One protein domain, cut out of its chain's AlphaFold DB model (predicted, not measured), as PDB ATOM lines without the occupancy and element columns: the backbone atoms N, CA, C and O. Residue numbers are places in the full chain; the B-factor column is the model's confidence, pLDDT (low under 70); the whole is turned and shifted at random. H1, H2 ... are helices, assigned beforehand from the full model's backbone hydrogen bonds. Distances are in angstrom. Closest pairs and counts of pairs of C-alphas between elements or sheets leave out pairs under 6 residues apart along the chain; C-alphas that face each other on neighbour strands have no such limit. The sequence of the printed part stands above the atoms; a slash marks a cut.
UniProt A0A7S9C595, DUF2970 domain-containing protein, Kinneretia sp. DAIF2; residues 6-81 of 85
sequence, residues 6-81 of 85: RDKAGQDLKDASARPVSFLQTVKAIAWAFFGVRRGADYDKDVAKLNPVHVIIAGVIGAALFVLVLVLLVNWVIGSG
ATOM      1  N   ARG A   6       5.644 -63.733 -18.239       70.06
ATOM      2  CA  ARG A   6       4.757 -64.653 -18.977       70.06
ATOM      3  C   ARG A   6       3.908 -65.508 -18.034       70.06
ATOM      4  O   ARG A   6       2.765 -65.832 -18.339       70.06
ATOM      5  N   ASP A   7       4.471 -65.838 -16.883       69.88
ATOM      6  CA  ASP A   7       3.877 -66.586 -15.776       69.88
ATOM      7  C   ASP A   7       2.833 -65.779 -14.987       69.88
ATOM      8  O   ASP A   7       1.803 -66.342 -14.604       69.88
ATOM      9  N   LYS A   8       3.050 -64.470 -14.792       71.19
ATOM     10  CA  LYS A   8       2.063 -63.567 -14.168       71.19
ATOM     11  C   LYS A   8       0.848 -63.353 -15.069       71.19
ATOM     12  O   LYS A   8      -0.273 -63.603 -14.643       71.19
ATOM     13  N   ALA A   9       1.079 -63.058 -16.352       71.69
ATOM     14  CA  ALA A   9       0.001 -62.923 -17.333       71.69
ATOM     15  C   ALA A   9      -0.850 -64.205 -17.448       71.69
ATOM     16  O   ALA A   9      -2.070 -64.142 -17.586       71.69
ATOM     17  N   GLY A  10      -0.222 -65.384 -17.356       73.69
ATOM     18  CA  GLY A  10      -0.929 -66.666 -17.349       73.69
ATOM     19  C   GLY A  10      -1.743 -66.940 -16.076       73.69
ATOM     20  O   GLY A  10      -2.716 -67.690 -16.144       73.69
ATOM     21  N   GLN A  11      -1.367 -66.359 -14.933       76.19
ATOM     22  CA  GLN A  11      -2.122 -66.438 -13.675       76.19
ATOM     23  C   GLN A  11      -3.298 -65.458 -13.658       76.19
ATOM     24  O   GLN A  11      -4.413 -65.878 -13.363       76.19
ATOM     25  N   ASP A  12      -3.106 -64.219 -14.116       72.12
ATOM     26  CA  ASP A  12      -4.163 -63.198 -14.153       72.12
ATOM     27  C   ASP A  12      -5.370 -63.624 -15.013       72.12
ATOM     28  O   ASP A  12      -6.525 -63.360 -14.675       72.12
ATOM     29  N   LEU A  13      -5.124 -64.341 -16.117       73.31
ATOM     30  CA  LEU A  13      -6.180 -64.892 -16.977       73.31
ATOM     31  C   LEU A  13      -6.929 -66.065 -16.321       73.31
ATOM     32  O   LEU A  13      -8.141 -66.226 -16.509       73.31
ATOM     33  N   LYS A  14      -6.222 -66.886 -15.535       73.38
ATOM     34  CA  LYS A  14      -6.826 -67.990 -14.773       73.38
ATOM     35  C   LYS A  14      -7.679 -67.444 -13.631       73.38
ATOM     36  O   LYS A  14      -8.812 -67.882 -13.468       73.38
ATOM     37  N   ASP A  15      -7.204 -66.418 -12.935       73.62
ATOM     38  CA  ASP A  15      -7.944 -65.754 -11.862       73.62
ATOM     39  C   ASP A  15      -9.155 -64.968 -12.384       73.62
ATOM     40  O   ASP A  15     -10.204 -64.933 -11.739       73.62
ATOM     41  N   ALA A  16      -9.060 -64.369 -13.577       67.69
ATOM     42  CA  ALA A  16     -10.183 -63.689 -14.222       67.69
ATOM     43  C   ALA A  16     -11.287 -64.662 -14.669       67.69
ATOM     44  O   ALA A  16     -12.468 -64.358 -14.502       67.69
ATOM     45  N   SER A  17     -10.917 -65.829 -15.205       66.31
ATOM     46  CA  SER A  17     -11.869 -66.874 -15.620       66.31
ATOM     47  C   SER A  17     -12.437 -67.678 -14.447       66.31
ATOM     48  O   SER A  17     -13.545 -68.202 -14.547       66.31
ATOM     49  N   ALA A  18     -11.726 -67.727 -13.316       68.81
ATOM     50  CA  ALA A  18     -12.202 -68.332 -12.076       68.81
ATOM     51  C   ALA A  18     -13.231 -67.468 -11.329       68.81
ATOM     52  O   ALA A  18     -13.884 -67.966 -10.412       68.81
ATOM     53  N   ARG A  19     -13.413 -66.189 -11.701       65.06
ATOM     54  CA  ARG A  19     -14.497 -65.363 -11.151       65.06
ATOM     55  C   ARG A  19     -15.820 -65.868 -11.722       65.06
ATOM     56  O   ARG A  19     -16.050 -65.710 -12.921       65.06
ATOM     57  N   PRO A  20     -16.715 -66.444 -10.902       63.47
ATOM     58  CA  PRO A  20     -18.002 -66.888 -11.398       63.47
ATOM     59  C   PRO A  20     -18.776 -65.659 -11.876       63.47
ATOM     60  O   PRO A  20     -19.191 -64.820 -11.074       63.47
ATOM     61  N   VAL A  21     -18.957 -65.538 -13.192       63.44
ATOM     62  CA  VAL A  21     -19.901 -64.580 -13.770       63.44
ATOM     63  C   VAL A  21     -21.265 -64.971 -13.218       63.44
ATOM     64  O   VAL A  21     -21.809 -66.027 -13.539       63.44
ATOM     65  N   SER A  22     -21.771 -64.173 -12.282       78.25
ATOM     66  CA  SER A  22     -22.991 -64.515 -11.562       78.25
ATOM     67  C   SER A  22     -24.152 -64.554 -12.554       78.25
ATOM     68  O   SER A  22     -24.363 -63.598 -13.294       78.25
ATOM     69  N   PHE A  23     -24.942 -65.629 -12.554       82.19
ATOM     70  CA  PHE A  23     -26.154 -65.744 -13.379       82.19
ATOM     71  C   PHE A  23     -27.070 -64.517 -13.234       82.19
ATOM     72  O   PHE A  23     -27.637 -64.022 -14.208       82.19
ATOM     73  N   LEU A  24     -27.134 -63.955 -12.024       80.56
ATOM     74  CA  LEU A  24     -27.879 -62.732 -11.744       80.56
ATOM     75  C   LEU A  24     -27.302 -61.496 -12.452       80.56
ATOM     76  O   LEU A  24     -28.068 -60.607 -12.811       80.56
ATOM     77  N   GLN A  25     -25.990 -61.426 -12.699       75.94
ATOM     78  CA  GLN A  25     -25.385 -60.364 -13.514       75.94
ATOM     79  C   GLN A  25     -25.778 -60.498 -14.984       75.94
ATOM     80  O   GLN A  25     -26.074 -59.487 -15.609       75.94
ATOM     81  N   THR A  26     -25.855 -61.718 -15.514       80.69
ATOM     82  CA  THR A  26     -26.324 -61.970 -16.884       80.69
ATOM     83  C   THR A  26     -27.792 -61.583 -17.044       80.69
ATOM     84  O   THR A  26     -28.137 -60.833 -17.954       80.69
ATOM     85  N   VAL A  27     -28.657 -62.008 -16.117       86.06
ATOM     86  CA  VAL A  27     -30.081 -61.626 -16.117       86.06
ATOM     87  C   VAL A  27     -30.238 -60.113 -15.971       86.06
ATOM     88  O   VAL A  27     -31.017 -59.504 -16.699       86.06
ATOM     89  N   LYS A  28     -29.466 -59.482 -15.082       76.31
ATOM     90  CA  LYS A  28     -29.457 -58.025 -14.922       76.31
ATOM     91  C   LYS A  28     -28.975 -57.324 -16.193       76.31
ATOM     92  O   LYS A  28     -29.612 -56.368 -16.611       76.31
ATOM     93  N   ALA A  29     -27.916 -57.800 -16.842       78.50
ATOM     94  CA  ALA A  29     -27.423 -57.240 -18.098       78.50
ATOM     95  C   ALA A  29     -28.478 -57.323 -19.210       78.50
ATOM     96  O   ALA A  29     -28.694 -56.352 -19.931       78.50
ATOM     97  N   ILE A  30     -29.193 -58.444 -19.294       79.44
ATOM     98  CA  ILE A  30     -30.285 -58.640 -20.249       79.44
ATOM     99  C   ILE A  30     -31.470 -57.724 -19.917       79.44
ATOM    100  O   ILE A  30     -31.973 -57.035 -20.798       79.44
ATOM    101  N   ALA A  31     -31.885 -57.636 -18.652       81.38
ATOM    102  CA  ALA A  31     -32.959 -56.740 -18.219       81.38
ATOM    103  C   ALA A  31     -32.641 -55.264 -18.524       81.38
ATOM    104  O   ALA A  31     -33.500 -54.519 -18.992       81.38
ATOM    105  N   TRP A  32     -31.388 -54.853 -18.326       73.69
ATOM    106  CA  TRP A  32     -30.900 -53.524 -18.693       73.69
ATOM    107  C   TRP A  32     -30.815 -53.315 -20.210       73.69
ATOM    108  O   TRP A  32     -31.042 -52.199 -20.677       73.69
ATOM    109  N   ALA A  33     -30.563 -54.372 -20.985       70.06
ATOM    110  CA  ALA A  33     -30.634 -54.336 -22.444       70.06
ATOM    111  C   ALA A  33     -32.080 -54.184 -22.950       70.06
ATOM    112  O   ALA A  33     -32.310 -53.423 -23.885       70.06
ATOM    113  N   PHE A  34     -33.056 -54.828 -22.302       75.62
ATOM    114  CA  PHE A  34     -34.481 -54.670 -22.621       75.62
ATOM    115  C   PHE A  34     -35.021 -53.290 -22.245       75.62
ATOM    116  O   PHE A  34     -35.828 -52.719 -22.971       75.62
ATOM    117  N   PHE A  35     -34.571 -52.748 -21.115       72.00
ATOM    118  CA  PHE A  35     -35.005 -51.440 -20.631       72.00
ATOM    119  C   PHE A  35     -34.227 -50.272 -21.273       72.00
ATOM    120  O   PHE A  35     -34.650 -49.124 -21.190       72.00
ATOM    121  N   GLY A  36     -33.097 -50.542 -21.939       62.75
ATOM    122  CA  GLY A  36     -32.372 -49.576 -22.773       62.75
ATOM    123  C   GLY A  36     -31.508 -48.554 -22.024       62.75
ATOM    124  O   GLY A  36     -31.021 -47.598 -22.627       62.75
ATOM    125  N   VAL A  37     -31.271 -48.716 -20.721       65.69
ATOM    126  CA  VAL A  37     -30.537 -47.710 -19.936       65.69
ATOM    127  C   VAL A  37     -29.035 -48.006 -19.980       65.69
ATOM    128  O   VAL A  37     -28.426 -48.552 -19.074       65.69
ATOM    129  N   ARG A  38     -28.380 -47.634 -21.075       60.78
ATOM    130  CA  ARG A  38     -26.926 -47.785 -21.264       60.78
ATOM    131  C   ARG A  38     -26.102 -46.835 -20.366       60.78
ATOM    132  O   ARG A  38     -25.369 -45.990 -20.870       60.78
ATOM    133  N   ARG A  39     -26.204 -46.938 -19.035       57.56
ATOM    134  CA  ARG A  39     -25.486 -46.059 -18.089       57.56
ATOM    135  C   ARG A  39     -24.829 -46.788 -16.912       57.56
ATOM    136  O   ARG A  39     -24.955 -46.390 -15.763       57.56
ATOM    137  N   GLY A  40     -24.086 -47.836 -17.228       57.25
ATOM    138  CA  GLY A  40     -23.003 -48.373 -16.403       57.25
ATOM    139  C   GLY A  40     -22.080 -49.111 -17.366       57.25
ATOM    140  O   GLY A  40     -22.512 -50.070 -17.985       57.25
ATOM    141  N   ALA A  41     -20.886 -48.629 -17.690       53.38
ATOM    142  CA  ALA A  41     -19.790 -48.670 -16.737       53.38
ATOM    143  C   ALA A  41     -18.673 -47.632 -16.984       53.38
ATOM    144  O   ALA A  41     -17.720 -47.623 -16.221       53.38
ATOM    145  N   ASP A  42     -18.779 -46.737 -17.973       52.41
ATOM    146  CA  ASP A  42     -17.657 -45.851 -18.358       52.41
ATOM    147  C   ASP A  42     -18.059 -44.371 -18.494       52.41
ATOM    148  O   ASP A  42     -17.577 -43.644 -19.359       52.41
ATOM    149  N   TYR A  43     -18.974 -43.907 -17.641       49.78
ATOM    150  CA  TYR A  43     -19.480 -42.525 -17.645       49.78
ATOM    151  C   TYR A  43     -18.974 -41.717 -16.432       49.78
ATOM    152  O   TYR A  43     -19.632 -40.774 -16.013       49.78
ATOM    153  N   ASP A  44     -17.827 -42.090 -15.854       53.44
ATOM    154  CA  ASP A  44     -17.255 -41.412 -14.674       53.44
ATOM    155  C   ASP A  44     -15.981 -40.610 -14.970       53.44
ATOM    156  O   ASP A  44     -15.552 -39.822 -14.131       53.44
ATOM    157  N   LYS A  45     -15.378 -40.740 -16.160       53.69
ATOM    158  CA  LYS A  45     -14.114 -40.039 -16.459       53.69
ATOM    159  C   LYS A  45     -14.259 -38.705 -17.196       53.69
ATOM    160  O   LYS A  45     -13.502 -37.794 -16.885       53.69
ATOM    161  N   ASP A  46     -15.279 -38.532 -18.041       53.69
ATOM    162  CA  ASP A  46     -15.444 -37.301 -18.849       53.69
ATOM    163  C   ASP A  46     -16.754 -36.527 -18.595       53.69
ATOM    164  O   ASP A  46     -17.005 -35.467 -19.163       53.69
ATOM    165  N   VAL A  47     -17.593 -37.025 -17.688       52.44
ATOM    166  CA  VAL A  47     -18.977 -36.551 -17.473       52.44
ATOM    167  C   VAL A  47     -19.063 -35.542 -16.338       52.44
ATOM    168  O   VAL A  47     -19.978 -34.726 -16.271       52.44
ATOM    169  N   ALA A  48     -18.041 -35.518 -15.485       54.28
ATOM    170  CA  ALA A  48     -17.857 -34.472 -14.492       54.28
ATOM    171  C   ALA A  48     -17.588 -33.092 -15.128       54.28
ATOM    172  O   ALA A  48     -17.690 -32.081 -14.437       54.28
ATOM    173  N   LYS A  49     -17.259 -33.025 -16.431       56.00
ATOM    174  CA  LYS A  49     -16.925 -31.765 -17.112       56.00
ATOM    175  C   LYS A  49     -18.056 -31.177 -17.967       56.00
ATOM    176  O   LYS A  49     -17.994 -29.989 -18.270       56.00
ATOM    177  N   LEU A  50     -19.098 -31.948 -18.316       54.09
ATOM    178  CA  LEU A  50     -20.284 -31.482 -19.057       54.09
ATOM    179  C   LEU A  50     -21.562 -32.163 -18.523       54.09
ATOM    180  O   LEU A  50     -21.657 -33.383 -18.457       54.09
ATOM    181  N   ASN A  51     -22.538 -31.346 -18.116       56.75
ATOM    182  CA  ASN A  51     -23.602 -31.690 -17.167       56.75
ATOM    183  C   ASN A  51     -24.389 -33.001 -17.455       56.75
ATOM    184  O   ASN A  51     -25.153 -33.053 -18.425       56.75
ATOM    185  N   PRO A  52     -24.369 -33.999 -16.539       67.50
ATOM    186  CA  PRO A  52     -25.113 -35.272 -16.644       67.50
ATOM    187  C   PRO A  52     -26.641 -35.116 -16.712       67.50
ATOM    188  O   PRO A  52     -27.363 -36.075 -16.986       67.50
ATOM    189  N   VAL A  53     -27.123 -33.904 -16.450       75.94
ATOM    190  CA  VAL A  53     -28.518 -33.478 -16.515       75.94
ATOM    191  C   VAL A  53     -29.080 -33.589 -17.935       75.94
ATOM    192  O   VAL A  53     -30.214 -34.029 -18.101       75.94
ATOM    193  N   HIS A  54     -28.297 -33.269 -18.972       73.25
ATOM    194  CA  HIS A  54     -28.797 -33.286 -20.353       73.25
ATOM    195  C   HIS A  54     -29.201 -34.695 -20.808       73.25
ATOM    196  O   HIS A  54     -30.229 -34.878 -21.452       73.25
ATOM    197  N   VAL A  55     -28.432 -35.707 -20.400       76.00
ATOM    198  CA  VAL A  55     -28.707 -37.117 -20.716       76.00
ATOM    199  C   VAL A  55     -29.999 -37.593 -20.049       76.00
ATOM    200  O   VAL A  55     -30.776 -38.325 -20.657       76.00
ATOM    201  N   ILE A  56     -30.258 -37.150 -18.816       76.38
ATOM    202  CA  ILE A  56     -31.492 -37.477 -18.087       76.38
ATOM    203  C   ILE A  56     -32.694 -36.827 -18.775       76.38
ATOM    204  O   ILE A  56     -33.688 -37.502 -19.026       76.38
ATOM    205  N   ILE A  57     -32.587 -35.546 -19.140       83.62
ATOM    206  CA  ILE A  57     -33.648 -34.824 -19.853       83.62
ATOM    207  C   ILE A  57     -33.938 -35.490 -21.205       83.62
ATOM    208  O   ILE A  57     -35.096 -35.766 -21.509       83.62
ATOM    209  N   ALA A  58     -32.905 -35.817 -21.987       80.00
ATOM    210  CA  ALA A  58     -33.057 -36.503 -23.268       80.00
ATOM    211  C   ALA A  58     -33.717 -37.886 -23.116       80.00
ATOM    212  O   ALA A  58     -34.597 -38.233 -23.902       80.00
ATOM    213  N   GLY A  59     -33.351 -38.651 -22.080       81.81
ATOM    214  CA  GLY A  59     -33.969 -39.944 -21.775       81.81
ATOM    215  C   GLY A  59     -35.448 -39.828 -21.392       81.81
ATOM    216  O   GLY A  59     -36.273 -40.586 -21.896       81.81
ATOM    217  N   VAL A  60     -35.804 -38.847 -20.557       85.62
ATOM    218  CA  VAL A  60     -37.197 -38.593 -20.150       85.62
ATOM    219  C   VAL A  60     -38.048 -38.145 -21.336       85.62
ATOM    220  O   VAL A  60     -39.150 -38.656 -21.523       85.62
ATOM    221  N   ILE A  61     -37.530 -37.240 -22.171       90.75
ATOM    222  CA  ILE A  61     -38.219 -36.799 -23.390       90.75
ATOM    223  C   ILE A  61     -38.408 -37.982 -24.346       90.75
ATOM    224  O   ILE A  61     -39.512 -38.189 -24.845       90.75
ATOM    225  N   GLY A  62     -37.372 -38.797 -24.561       85.44
ATOM    226  CA  GLY A  62     -37.450 -39.987 -25.410       85.44
ATOM    227  C   GLY A  62     -38.492 -40.999 -24.927       85.44
ATOM    228  O   GLY A  62     -39.288 -41.486 -25.727       85.44
ATOM    229  N   ALA A  63     -38.550 -41.262 -23.618       83.25
ATOM    230  CA  ALA A  63     -39.552 -42.144 -23.025       83.25
ATOM    231  C   ALA A  63     -40.976 -41.582 -23.164       83.25
ATOM    232  O   ALA A  63     -41.893 -42.310 -23.542       83.25
ATOM    233  N   ALA A  64     -41.163 -40.282 -22.914       91.75
ATOM    234  CA  ALA A  64     -42.458 -39.627 -23.068       91.75
ATOM    235  C   ALA A  64     -42.959 -39.689 -24.520       91.75
ATOM    236  O   ALA A  64     -44.112 -40.045 -24.763       91.75
ATOM    237  N   LEU A  65     -42.081 -39.413 -25.490       94.44
ATOM    238  CA  LEU A  65     -42.401 -39.528 -26.913       94.44
ATOM    239  C   LEU A  65     -42.750 -40.967 -27.303       94.44
ATOM    240  O   LEU A  65     -43.728 -41.181 -28.012       94.44
ATOM    241  N   PHE A  66     -41.998 -41.953 -26.814       89.62
ATOM    242  CA  PHE A  66     -42.268 -43.364 -27.091       89.62
ATOM    243  C   PHE A  66     -43.660 -43.786 -26.604       89.62
ATOM    244  O   PHE A  66     -44.431 -44.379 -27.358       89.62
ATOM    245  N   VAL A  67     -44.020 -43.413 -25.374       92.69
ATOM    246  CA  VAL A  67     -45.352 -43.684 -24.820       92.69
ATOM    247  C   VAL A  67     -46.441 -42.982 -25.631       92.69
ATOM    248  O   VAL A  67     -47.450 -43.608 -25.951       92.69
ATOM    249  N   LEU A  68     -46.241 -41.718 -26.018       96.25
ATOM    250  CA  LEU A  68     -47.200 -40.998 -26.862       96.25
ATOM    251  C   LEU A  68     -47.437 -41.711 -28.196       96.25
ATOM    252  O   LEU A  68     -48.585 -41.869 -28.603       96.25
ATOM    253  N   VAL A  69     -46.375 -42.186 -28.851       94.81
ATOM    254  CA  VAL A  69     -46.483 -42.952 -30.099       94.81
ATOM    255  C   VAL A  69     -47.296 -44.232 -29.891       94.81
ATOM    256  O   VAL A  69     -48.189 -44.512 -30.687       94.81
ATOM    257  N   LEU A  70     -47.046 -44.980 -28.810       95.06
ATOM    258  CA  LEU A  70     -47.818 -46.186 -28.491       95.06
ATOM    259  C   LEU A  70     -49.300 -45.877 -28.266       95.06
ATOM    260  O   LEU A  70     -50.159 -46.579 -28.790       95.06
ATOM    261  N   VAL A  71     -49.612 -44.810 -27.529       94.69
ATOM    262  CA  VAL A  71     -50.998 -44.400 -27.260       94.69
ATOM    263  C   VAL A  71     -51.708 -43.977 -28.544       94.69
ATOM    264  O   VAL A  71     -52.844 -44.387 -28.778       94.69
ATOM    265  N   LEU A  72     -51.045 -43.199 -29.402       93.75
ATOM    266  CA  LEU A  72     -51.598 -42.803 -30.698       93.75
ATOM    267  C   LEU A  72     -51.863 -44.016 -31.588       93.75
ATOM    268  O   LEU A  72     -52.921 -44.090 -32.211       93.75
ATOM    269  N   LEU A  73     -50.938 -44.977 -31.611       93.44
ATOM    270  CA  LEU A  73     -51.094 -46.224 -32.350       93.44
ATOM    271  C   LEU A  73     -52.301 -47.014 -31.833       93.44
ATOM    272  O   LEU A  73     -53.147 -47.410 -32.627       93.44
ATOM    273  N   VAL A  74     -52.424 -47.196 -30.518       92.38
ATOM    274  CA  VAL A  74     -53.560 -47.899 -29.896       92.38
ATOM    275  C   VAL A  74     -54.877 -47.210 -30.239       92.38
ATOM    276  O   VAL A  74     -55.823 -47.864 -30.673       92.38
ATOM    277  N   ASN A  75     -54.931 -45.886 -30.102       89.94
ATOM    278  CA  ASN A  75     -56.118 -45.109 -30.436       89.94
ATOM    279  C   ASN A  75     -56.480 -45.232 -31.925       89.94
ATOM    280  O   ASN A  75     -57.653 -45.360 -32.269       89.94
ATOM    281  N   TRP A  76     -55.481 -45.251 -32.811       88.88
ATOM    282  CA  TRP A  76     -55.686 -45.489 -34.236       88.88
ATOM    283  C   TRP A  76     -56.197 -46.904 -34.520       88.88
ATOM    284  O   TRP A  76     -57.122 -47.055 -35.309       88.88
ATOM    285  N   VAL A  77     -55.678 -47.939 -33.857       89.25
ATOM    286  CA  VAL A  77     -56.147 -49.331 -34.016       89.25
ATOM    287  C   VAL A  77     -57.601 -49.489 -33.566       89.25
ATOM    288  O   VAL A  77     -58.395 -50.123 -34.262       89.25
ATOM    289  N   ILE A  78     -57.973 -48.878 -32.438       88.06
ATOM    290  CA  ILE A  78     -59.350 -48.911 -31.924       88.06
ATOM    291  C   ILE A  78     -60.287 -48.142 -32.866       88.06
ATOM    292  O   ILE A  78     -61.363 -48.630 -33.201       88.06
ATOM    293  N   GLY A  79     -59.872 -46.959 -33.332       81.81
ATOM    294  CA  GLY A  79     -60.677 -46.119 -34.222       81.81
ATOM    295  C   GLY A  79     -60.771 -46.616 -35.669       81.81
ATOM    296  O   GLY A  79     -61.768 -46.355 -36.333       81.81
ATOM    297  N   SER A  80     -59.766 -47.341 -36.169       75.12
ATOM    298  CA  SER A  80     -59.718 -47.857 -37.548       75.12
ATOM    299  C   SER A  80     -60.504 -49.155 -37.756       75.12
ATOM    300  O   SER A  80     -60.580 -49.641 -38.882       75.12
ATOM    301  N   GLY A  81     -61.111 -49.722 -36.707       64.81
ATOM    302  CA  GLY A  81     -61.929 -50.932 -36.821       64.81
ATOM    303  C   GLY A  81     -61.135 -52.233 -36.998       64.81
ATOM    304  O   GLY A  81     -61.743 -53.290 -37.118       64.81
TER     305      GLY A  81
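Overview. This is residues 6 to 81 of the 85 residues of the protein "DUF2970 domain-containing protein" of Kinneretia sp. DAIF2 (UniProt A0A7S9C595). The model is an open, flat zigzag of three separate helices: short H1 and H2, a loop of residues 36 to 52 that swings away and turns back, then the long helix H3, whose residues 60 to 79 stick out. The 76 printed residues, with H1, H2 and H3 in that order and no named strand, are all helix by class and extended, with a radius of gyration of the C-alphas of 21.1 A and spans of 70 by 37 by 18 A.

Along the chain. H1, residues 6 to 17, begins at C-alpha 6 (4.757, -64.653, -18.977) and is 17.1 A long. H2, residues 23 to 35, is 18.3 A long. H3, residues 53 to 79, is 38.8 A long and ends at C-alpha 79 (-60.677, -46.119, -34.222).

Arrangement. H1, H2 and H3 are apart from one another. Residues 6 to 28, 44 to 51 and 60 to 81 stand free. Every O i to N i+4 pair is within hydrogen-bond range in H2 and H3, and 7 of 8 in H1.

Size, cuts and confidence. The C-alphas farthest apart, of Asp 7 and Gly 81, are 70.8 A apart. The printed part has no cut. The link H1 to H2 is tight; H2 to H3 is long. pLDDT is under 70 at residues 7, 16 to 21, 36 to 52 and 81.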